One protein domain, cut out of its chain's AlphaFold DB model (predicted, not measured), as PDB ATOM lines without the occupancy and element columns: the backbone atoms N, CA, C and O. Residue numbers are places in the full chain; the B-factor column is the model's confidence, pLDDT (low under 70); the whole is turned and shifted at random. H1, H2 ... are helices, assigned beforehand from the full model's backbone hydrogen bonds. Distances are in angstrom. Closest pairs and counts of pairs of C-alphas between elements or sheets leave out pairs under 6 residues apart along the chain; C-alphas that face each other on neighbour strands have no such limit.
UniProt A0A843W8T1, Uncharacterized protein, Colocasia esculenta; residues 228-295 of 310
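Overview. This is residues 228 to 295 of the 310 residues of an uncharacterized protein of Colocasia esculenta (UniProt A0A843W8T1). With little regular structure, the model is a small cluster of three short helices, H2 and H3 each beside H1, and a long loop, residues 263 to 295, that runs out and folds back; its tip, residues 279 to 284, sticks out. The 68 printed residues hold H1, H2 and H3 in that order, all helix in class, with only 22 residues in named elements. The whole is loose, radius of gyration of the C-alphas 13.8 A, and flat, spanning 38 by 37 by 18 A.

Arrangement. Look first at H1, residues 232 to 241, and H2, residues 246 to 253: this helical hairpin only just touches, with 3 pairs of C-alphas within 8 A, the closest those of Leu 239 and Ile 249, 7.3 A apart. They run opposite ways at a steep tilt of 38 degrees. H3, residues 259 to 262, touches H1, closest at the C-alphas of Cys 240 and Cys 259, 5.5 A. In H1 and H2 every O i to N i+4 pair is within hydrogen-bond range; H3 is too short for one.

Along the chain. Find C-alpha 232 at (19.248, -30.543, -10.014); from there H1 runs 14.5 A. H2 spans 10.1 A and H3 5.2 A, ending at C-alpha 262, (9.772, -25.367, -11.981).

Size, cuts and confidence. The printed part has no cut; the farthest C-alphas, Tyr 281 and Val 295, are 40.3 A apart. Both links are tight, and no printed residue has pLDDT under 70.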
ATOM      1  N   TYR A 228      19.361 -44.870 -11.104       92.88
ATOM      2  CA  TYR A 228      18.274 -43.914 -10.897       92.88
ATOM      3  C   TYR A 228      18.871 -42.513 -10.938       92.88
ATOM      4  O   TYR A 228      19.436 -42.051  -9.947       92.88
ATOM      5  N   ASP A 229      18.811 -41.888 -12.107       91.75
ATOM      6  CA  ASP A 229      19.402 -40.571 -12.313       91.75
ATOM      7  C   ASP A 229      18.469 -39.460 -11.811       91.75
ATOM      8  O   ASP A 229      17.239 -39.577 -11.880       91.75
ATOM      9  N   LEU A 230      19.069 -38.393 -11.292       90.50
ATOM     10  CA  LEU A 230      18.387 -37.226 -10.749       90.50
ATOM     11  C   LEU A 230      19.144 -35.978 -11.168       90.50
ATOM     12  O   LEU A 230      20.347 -35.863 -10.931       90.50
ATOM     13  N   GLN A 231      18.419 -35.027 -11.744       90.62
ATOM     14  CA  GLN A 231      18.975 -33.729 -12.088       90.62
ATOM     15  C   GLN A 231      18.692 -32.719 -10.976       90.62
ATOM     16  O   GLN A 231      17.856 -32.928 -10.089       90.62
ATOM     17  N   PHE A 232      19.404 -31.598 -11.009       88.50
ATOM     18  CA  PHE A 232      19.248 -30.543 -10.014       88.50
ATOM     19  C   PHE A 232      17.798 -30.022  -9.951       88.50
ATOM     20  O   PHE A 232      17.246 -29.806  -8.871       88.50
ATOM     21  N   GLU A 233      17.138 -29.905 -11.103       89.69
ATOM     22  CA  GLU A 233      15.754 -29.450 -11.228       89.69
ATOM     23  C   GLU A 233      14.757 -30.388 -10.532       89.69
ATOM     24  O   GLU A 233      13.732 -29.929 -10.020       89.69
ATOM     25  N   ASP A 234      15.051 -31.690 -10.461       91.56
ATOM     26  CA  ASP A 234      14.201 -32.658  -9.763       91.56
ATOM     27  C   ASP A 234      14.209 -32.413  -8.249       91.56
ATOM     28  O   ASP A 234      13.163 -32.514  -7.599       91.56
ATOM     29  N   TYR A 235      15.353 -32.001  -7.686       90.19
ATOM     30  CA  TYR A 235      15.446 -31.590  -6.282       90.19
ATOM     31  C   TYR A 235      14.675 -30.300  -6.008       90.19
ATOM     32  O   TYR A 235      14.005 -30.203  -4.980       90.19
ATOM     33  N   ILE A 236      14.702 -29.337  -6.934       90.81
ATOM     34  CA  ILE A 236      13.899 -28.114  -6.815       90.81
ATOM     35  C   ILE A 236      12.405 -28.446  -6.802       90.81
ATOM     36  O   ILE A 236      11.692 -28.045  -5.883       90.81
ATOM     37  N   ARG A 237      11.932 -29.253  -7.761       92.19
ATOM     38  CA  ARG A 237      10.529 -29.704  -7.816       92.19
ATOM     39  C   ARG A 237      10.099 -30.436  -6.549       92.19
ATOM     40  O   ARG A 237       8.959 -30.284  -6.104       92.19
ATOM     41  N   TYR A 238      11.002 -31.226  -5.978       92.56
ATOM     42  CA  TYR A 238      10.792 -31.951  -4.731       92.56
ATOM     43  C   TYR A 238      10.683 -31.014  -3.519       92.56
ATOM     44  O   TYR A 238       9.724 -31.124  -2.754       92.56
ATOM     45  N   LEU A 239      11.592 -30.043  -3.372       91.12
ATOM     46  CA  LEU A 239      11.522 -29.031  -2.309       91.12
ATOM     47  C   LEU A 239      10.245 -28.183  -2.422       91.12
ATOM     48  O   LEU A 239       9.552 -27.953  -1.430       91.12
ATOM     49  N   CYS A 240       9.874 -27.802  -3.645       91.31
ATOM     50  CA  CYS A 240       8.621 -27.107  -3.924       91.31
ATOM     51  C   CYS A 240       7.380 -27.954  -3.571       91.31
ATOM     52  O   CYS A 240       6.369 -27.416  -3.107       91.31
ATOM     53  N   GLY A 241       7.436 -29.275  -3.776       90.94
ATOM     54  CA  GLY A 241       6.391 -30.226  -3.375       90.94
ATOM     55  C   GLY A 241       6.277 -30.408  -1.859       90.94
ATOM     56  O   GLY A 241       5.173 -30.520  -1.326       90.94
ATOM     57  N   LEU A 242       7.404 -30.321  -1.145       89.81
ATOM     58  CA  LEU A 242       7.483 -30.298   0.319       89.81
ATOM     59  C   LEU A 242       6.949 -29.010   0.966       89.81
ATOM     60  O   LEU A 242       6.894 -28.940   2.190       89.81
ATOM     61  N   ARG A 243       6.506 -28.030   0.166       89.75
ATOM     62  CA  ARG A 243       5.963 -26.734   0.614       89.75
ATOM     63  C   ARG A 243       6.991 -25.782   1.230       89.75
ATOM     64  O   ARG A 243       6.590 -24.856   1.930       89.75
ATOM     65  N   TYR A 244       8.277 -25.944   0.917       88.25
ATOM     66  CA  TYR A 244       9.257 -24.889   1.185       88.25
ATOM     67  C   TYR A 244       8.953 -23.653   0.332       88.25
ATOM     68  O   TYR A 244       8.528 -23.761  -0.822       88.25
ATOM     69  N   SER A 245       9.161 -22.474   0.910       88.00
ATOM     70  CA  SER A 245       9.046 -21.198   0.214       88.00
ATOM     71  C   SER A 245      10.256 -20.942  -0.685       88.00
ATOM     72  O   SER A 245      11.372 -21.376  -0.395       88.00
ATOM     73  N   ASP A 246      10.058 -20.144  -1.733       87.44
ATOM     74  CA  ASP A 246      11.128 -19.739  -2.654       87.44
ATOM     75  C   ASP A 246      12.330 -19.113  -1.915       87.44
ATOM     76  O   ASP A 246      13.477 -19.297  -2.313       87.44
ATOM     77  N   LYS A 247      12.089 -18.425  -0.785       86.62
ATOM     78  CA  LYS A 247      13.144 -17.837   0.060       86.62
ATOM     79  C   LYS A 247      13.967 -18.886   0.809       86.62
ATOM     80  O   LYS A 247      15.182 -18.739   0.901       86.62
ATOM     81  N   GLU A 248      13.329 -19.923   1.345       86.25
ATOM     82  CA  GLU A 248      14.024 -21.021   2.037       86.25
ATOM     83  C   GLU A 248      14.853 -21.846   1.049       86.25
ATOM     84  O   GLU A 248      15.999 -22.214   1.328       86.25
ATOM     85  N   ILE A 249      14.301 -22.076  -0.146       84.81
ATOM     86  CA  ILE A 249      15.018 -22.761  -1.220       84.81
ATOM     87  C   ILE A 249      16.187 -21.899  -1.703       84.81
ATOM     88  O   ILE A 249      17.286 -22.423  -1.837       84.81
ATOM     89  N   LEU A 250      16.004 -20.584  -1.878       83.88
ATOM     90  CA  LEU A 250      17.084 -19.654  -2.229       83.88
ATOM     91  C   LEU A 250      18.237 -19.705  -1.224       83.88
ATOM     92  O   LEU A 250      19.395 -19.754  -1.629       83.88
ATOM     93  N   GLN A 251      17.938 -19.720   0.076       82.44
ATOM     94  CA  GLN A 251      18.968 -19.813   1.116       82.44
ATOM     95  C   GLN A 251      19.751 -21.127   1.049       82.44
ATOM     96  O   GLN A 251      20.944 -21.148   1.336       82.44
ATOM     97  N   THR A 252      19.094 -22.214   0.647       78.50
ATOM     98  CA  THR A 252      19.707 -23.547   0.582       78.50
ATOM     99  C   THR A 252      20.475 -23.762  -0.723       78.50
ATOM    100  O   THR A 252      21.604 -24.241  -0.718       78.50
ATOM    101  N   ALA A 253      19.865 -23.405  -1.851       79.81
ATOM    102  CA  ALA A 253      20.386 -23.637  -3.193       79.81
ATOM    103  C   ALA A 253      21.293 -22.500  -3.690       79.81
ATOM    104  O   ALA A 253      21.947 -22.647  -4.717       79.81
ATOM    105  N   SER A 254      21.328 -21.362  -2.983       80.50
ATOM    106  CA  SER A 254      22.041 -20.140  -3.389       80.50
ATOM    107  C   SER A 254      21.670 -19.650  -4.797       80.50
ATOM    108  O   SER A 254      22.470 -19.010  -5.476       80.50
ATOM    109  N   MET A 255      20.445 -19.937  -5.242       79.94
ATOM    110  CA  MET A 255      19.911 -19.516  -6.537       79.94
ATOM    111  C   MET A 255      18.439 -19.129  -6.437       79.94
ATOM    112  O   MET A 255      17.700 -19.676  -5.619       79.94
ATOM    113  N   SER A 256      18.010 -18.183  -7.275       81.75
ATOM    114  CA  SER A 256      16.604 -17.777  -7.345       81.75
ATOM    115  C   SER A 256      15.766 -18.915  -7.917       81.75
ATOM    116  O   SER A 256      16.072 -19.435  -8.990       81.75
ATOM    117  N   VAL A 257      14.708 -19.288  -7.203       85.12
ATOM    118  CA  VAL A 257      13.799 -20.375  -7.568       85.12
ATOM    119  C   VAL A 257      12.374 -19.842  -7.543       85.12
ATOM    120  O   VAL A 257      12.008 -19.134  -6.612       85.12
ATOM    121  N   ASP A 258      11.583 -20.197  -8.555       88.69
ATOM    122  CA  ASP A 258      10.133 -19.989  -8.575       88.69
ATOM    123  C   ASP A 258       9.436 -21.344  -8.727       88.69
ATOM    124  O   ASP A 258       9.410 -21.948  -9.808       88.69
ATOM    125  N   CYS A 259       8.839 -21.832  -7.641       89.38
ATOM    126  CA  CYS A 259       8.139 -23.113  -7.642       89.38
ATOM    127  C   CYS A 259       6.957 -23.195  -8.627       89.38
ATOM    128  O   CYS A 259       6.502 -24.298  -8.946       89.38
ATOM    129  N   ASN A 260       6.431 -22.067  -9.112       89.62
ATOM    130  CA  ASN A 260       5.384 -22.055 -10.135       89.62
ATOM    131  C   ASN A 260       5.946 -22.314 -11.536       89.62
ATOM    132  O   ASN A 260       5.257 -22.916 -12.356       89.62
ATOM    133  N   GLN A 261       7.197 -21.924 -11.787       89.38
ATOM    134  CA  GLN A 261       7.886 -22.183 -13.049       89.38
ATOM    135  C   GLN A 261       8.471 -23.600 -13.101       89.38
ATOM    136  O   GLN A 261       8.318 -24.297 -14.104       89.38
ATOM    137  N   PHE A 262       9.126 -24.048 -12.024       86.75
ATOM    138  CA  PHE A 262       9.772 -25.367 -11.981       86.75
ATOM    139  C   PHE A 262       8.776 -26.525 -11.839       86.75
ATOM    140  O   PHE A 262       9.054 -27.639 -12.293       86.75
ATOM    141  N   GLY A 263       7.610 -26.263 -11.245       91.12
ATOM    142  CA  GLY A 263       6.606 -27.270 -10.923       91.12
ATOM    143  C   GLY A 263       6.861 -27.954  -9.578       91.12
ATOM    144  O   GLY A 263       7.817 -27.660  -8.862       91.12
ATOM    145  N   ARG A 264       5.961 -28.870  -9.215       93.00
ATOM    146  CA  ARG A 264       5.973 -29.588  -7.933       93.00
ATOM    147  C   ARG A 264       5.814 -31.078  -8.184       93.00
ATOM    148  O   ARG A 264       5.012 -31.466  -9.032       93.00
ATOM    149  N   ILE A 265       6.548 -31.893  -7.436       92.00
ATOM    150  CA  ILE A 265       6.353 -33.346  -7.399       92.00
ATOM    151  C   ILE A 265       6.043 -33.796  -5.975       92.00
ATOM    152  O   ILE A 265       6.563 -33.232  -5.016       92.00
ATOM    153  N   GLU A 266       5.206 -34.822  -5.843       88.12
ATOM    154  CA  GLU A 266       5.008 -35.505  -4.562       88.12
ATOM    155  C   GLU A 266       6.318 -36.169  -4.119       88.12
ATOM    156  O   GLU A 266       7.120 -36.613  -4.948       88.12
ATOM    157  N   GLN A 267       6.535 -36.261  -2.809       85.94
ATOM    158  CA  GLN A 267       7.829 -36.636  -2.236       85.94
ATOM    159  C   GLN A 267       8.272 -38.035  -2.659       85.94
ATOM    160  O   GLN A 267       9.445 -38.260  -2.958       85.94
ATOM    161  N   GLU A 268       7.327 -38.972  -2.756       86.38
ATOM    162  CA  GLU A 268       7.630 -40.345  -3.153       86.38
ATOM    163  C   GLU A 268       7.902 -40.491  -4.658       86.38
ATOM    164  O   GLU A 268       8.369 -41.548  -5.088       86.38
ATOM    165  N   GLN A 269       7.625 -39.458  -5.466       91.25
ATOM    166  CA  GLN A 269       7.857 -39.457  -6.917       91.25
ATOM    167  C   GLN A 269       9.262 -39.001  -7.307       91.25
ATOM    168  O   GLN A 269       9.619 -39.137  -8.476       91.25
ATOM    169  N   LEU A 270      10.070 -38.503  -6.364       92.88
ATOM    170  CA  LEU A 270      11.490 -38.286  -6.627       92.88
ATOM    171  C   LEU A 270      12.097 -39.603  -7.121       92.88
ATOM    172  O   LEU A 270      11.829 -40.651  -6.530       92.88
ATOM    173  N   ASN A 271      12.898 -39.561  -8.190       94.19
ATOM    174  CA  ASN A 271      13.509 -40.738  -8.812       94.19
ATOM    175  C   ASN A 271      14.627 -41.347  -7.945       94.19
ATOM    176  O   ASN A 271      15.790 -41.400  -8.318       94.19
ATOM    177  N   TYR A 272      14.269 -41.758  -6.734       91.12
ATOM    178  CA  TYR A 272      15.178 -42.218  -5.707       91.12
ATOM    179  C   TYR A 272      15.261 -43.755  -5.728       91.12
ATOM    180  O   TYR A 272      14.219 -44.409  -5.863       91.12
ATOM    181  N   PRO A 273      16.450 -44.352  -5.525       90.44
ATOM    182  CA  PRO A 273      16.697 -45.808  -5.505       90.44
ATOM    183  C   PRO A 273      16.125 -46.534  -4.267       90.44
ATOM    184  O   PRO A 273      16.638 -47.559  -3.826       90.44
ATOM    185  N   SER A 274      15.051 -46.003  -3.687       88.44
ATOM    186  CA  SER A 274      14.271 -46.637  -2.631       88.44
ATOM    187  C   SER A 274      12.810 -46.218  -2.760       88.44
ATOM    188  O   SER A 274      12.504 -45.122  -3.252       88.44
ATOM    189  N   ILE A 275      11.910 -47.077  -2.296       88.38
ATOM    190  CA  ILE A 275      10.476 -46.815  -2.287       88.38
ATOM    191  C   ILE A 275       9.995 -46.877  -0.841       88.38
ATOM    192  O   ILE A 275      10.150 -47.896  -0.174       88.38
ATOM    193  N   ALA A 276       9.388 -45.789  -0.381       84.25
ATOM    194  CA  ALA A 276       8.610 -45.749   0.844       84.25
ATOM    195  C   ALA A 276       7.249 -45.141   0.539       84.25
ATOM    196  O   ALA A 276       7.133 -44.214  -0.261       84.25
ATOM    197  N   VAL A 277       6.222 -45.706   1.161       82.00
ATOM    198  CA  VAL A 277       4.841 -45.256   1.039       82.00
ATOM    199  C   VAL A 277       4.232 -45.171   2.422       82.00
ATOM    200  O   VAL A 277       4.276 -46.129   3.190       82.00
ATOM    201  N   THR A 278       3.620 -44.033   2.719       77.88
ATOM    202  CA  THR A 278       2.750 -43.898   3.884       77.88
ATOM    203  C   THR A 278       1.327 -44.209   3.446       77.88
ATOM    204  O   THR A 278       0.787 -43.546   2.558       77.88
ATOM    205  N   LEU A 279       0.725 -45.232   4.051       80.38
ATOM    206  CA  LEU A 279      -0.673 -45.598   3.835       80.38
ATOM    207  C   LEU A 279      -1.508 -45.087   5.012       80.38
ATOM    208  O   LEU A 279      -1.113 -45.218   6.169       80.38
ATOM    209  N   SER A 280      -2.662 -44.496   4.717       79.94
ATOM    210  CA  SER A 280      -3.677 -44.110   5.702       79.94
ATOM    211  C   SER A 280      -4.982 -44.845   5.396       79.94
ATOM    212  O   SER A 280      -5.152 -45.377   4.300       79.94
ATOM    213  N   TYR A 281      -5.939 -44.834   6.328       82.50
ATOM    214  CA  TYR A 281      -7.250 -45.472   6.127       82.50
ATOM    215  C   TYR A 281      -7.989 -45.000   4.863       82.50
ATOM    216  O   TYR A 281      -8.806 -45.736   4.320       82.50
ATOM    217  N   SER A 282      -7.705 -43.786   4.381       82.81
ATOM    218  CA  SER A 282      -8.309 -43.213   3.174       82.81
ATOM    219  C   SER A 282      -7.530 -43.497   1.883       82.81
ATOM    220  O   SER A 282      -8.062 -43.267   0.798       82.81
ATOM    221  N   ILE A 283      -6.292 -43.994   1.968       80.12
ATOM    222  CA  ILE A 283      -5.425 -44.241   0.809       80.12
ATOM    223  C   ILE A 283      -5.292 -45.749   0.604       80.12
ATOM    224  O   ILE A 283      -4.444 -46.409   1.200       80.12
ATOM    225  N   THR A 284      -6.118 -46.292  -0.288       80.50
ATOM    226  CA  THR A 284      -6.130 -47.726  -0.627       80.50
ATOM    227  C   THR A 284      -5.147 -48.097  -1.738       80.50
ATOM    228  O   THR A 284      -4.828 -49.271  -1.916       80.50
ATOM    229  N   ARG A 285      -4.651 -47.114  -2.502       85.56
ATOM    230  CA  ARG A 285      -3.708 -47.325  -3.607       85.56
ATOM    231  C   ARG A 285      -2.802 -46.113  -3.795       85.56
ATOM    232  O   ARG A 285      -3.280 -44.983  -3.844       85.56
ATOM    233  N   LYS A 286      -1.507 -46.362  -4.001       86.81
ATOM    234  CA  LYS A 286      -0.522 -45.348  -4.399       86.81
ATOM    235  C   LYS A 286       0.302 -45.877  -5.572       86.81
ATOM    236  O   LYS A 286       0.649 -47.054  -5.602       86.81
ATOM    237  N   VAL A 287       0.559 -45.029  -6.566       89.81
ATOM    238  CA  VAL A 287       1.340 -45.386  -7.762       89.81
ATOM    239  C   VAL A 287       2.602 -44.545  -7.770       89.81
ATOM    240  O   VAL A 287       2.523 -43.320  -7.753       89.81
ATOM    241  N   ILE A 288       3.757 -45.203  -7.802       91.00
ATOM    242  CA  ILE A 288       5.069 -44.558  -7.809       91.00
ATOM    243  C   ILE A 288       5.735 -44.814  -9.152       91.00
ATOM    244  O   ILE A 288       5.782 -45.952  -9.618       91.00
ATOM    245  N   LYS A 289       6.238 -43.746  -9.773       92.50
ATOM    246  CA  LYS A 289       6.984 -43.822 -11.026       92.50
ATOM    247  C   LYS A 289       8.477 -43.690 -10.752       92.50
ATOM    248  O   LYS A 289       8.904 -42.907  -9.903       92.50
ATOM    249  N   ARG A 290       9.267 -44.473 -11.479       93.69
ATOM    250  CA  ARG A 290      10.725 -44.406 -11.487       93.69
ATOM    251  C   ARG A 290      11.223 -44.513 -12.916       93.69
ATOM    252  O   ARG A 290      10.622 -45.219 -13.724       93.69
ATOM    253  N   THR A 291      12.333 -43.844 -13.174       94.44
ATOM    254  CA  THR A 291      13.063 -43.913 -14.433       94.44
ATOM    255  C   THR A 291      14.434 -44.493 -14.138       94.44
ATOM    256  O   THR A 291      15.123 -44.042 -13.226       94.44
ATOM    257  N   VAL A 292      14.829 -45.501 -14.900       94.31
ATOM    258  CA  VAL A 292      16.160 -46.097 -14.806       94.31
ATOM    259  C   VAL A 292      16.904 -45.864 -16.109       94.31
ATOM    260  O   VAL A 292      16.334 -46.010 -17.189       94.31
ATOM    261  N   THR A 293      18.177 -45.511 -15.994       94.25
ATOM    262  CA  THR A 293      19.073 -45.268 -17.123       94.25
ATOM    263  C   THR A 293      20.051 -46.429 -17.225       94.25
ATOM    264  O   THR A 293      20.706 -46.767 -16.239       94.25
ATOM    265  N   ASN A 294      20.157 -47.046 -18.404       93.81
ATOM    266  CA  ASN A 294      21.202 -48.031 -18.681       93.81
ATOM    267  C   ASN A 294      22.540 -47.315 -18.863       93.81
ATOM    268  O   ASN A 294      22.662 -46.470 -19.747       93.81
ATOM    269  N   VAL A 295      23.524 -47.656 -18.033       93.44
ATOM    270  CA  VAL A 295      24.882 -47.089 -18.104       93.44
ATOM    271  C   VAL A 295      25.865 -48.007 -18.826       93.44
ATOM    272  O   VAL A 295      27.030 -47.651 -18.992       93.44
TER     273      VAL A 295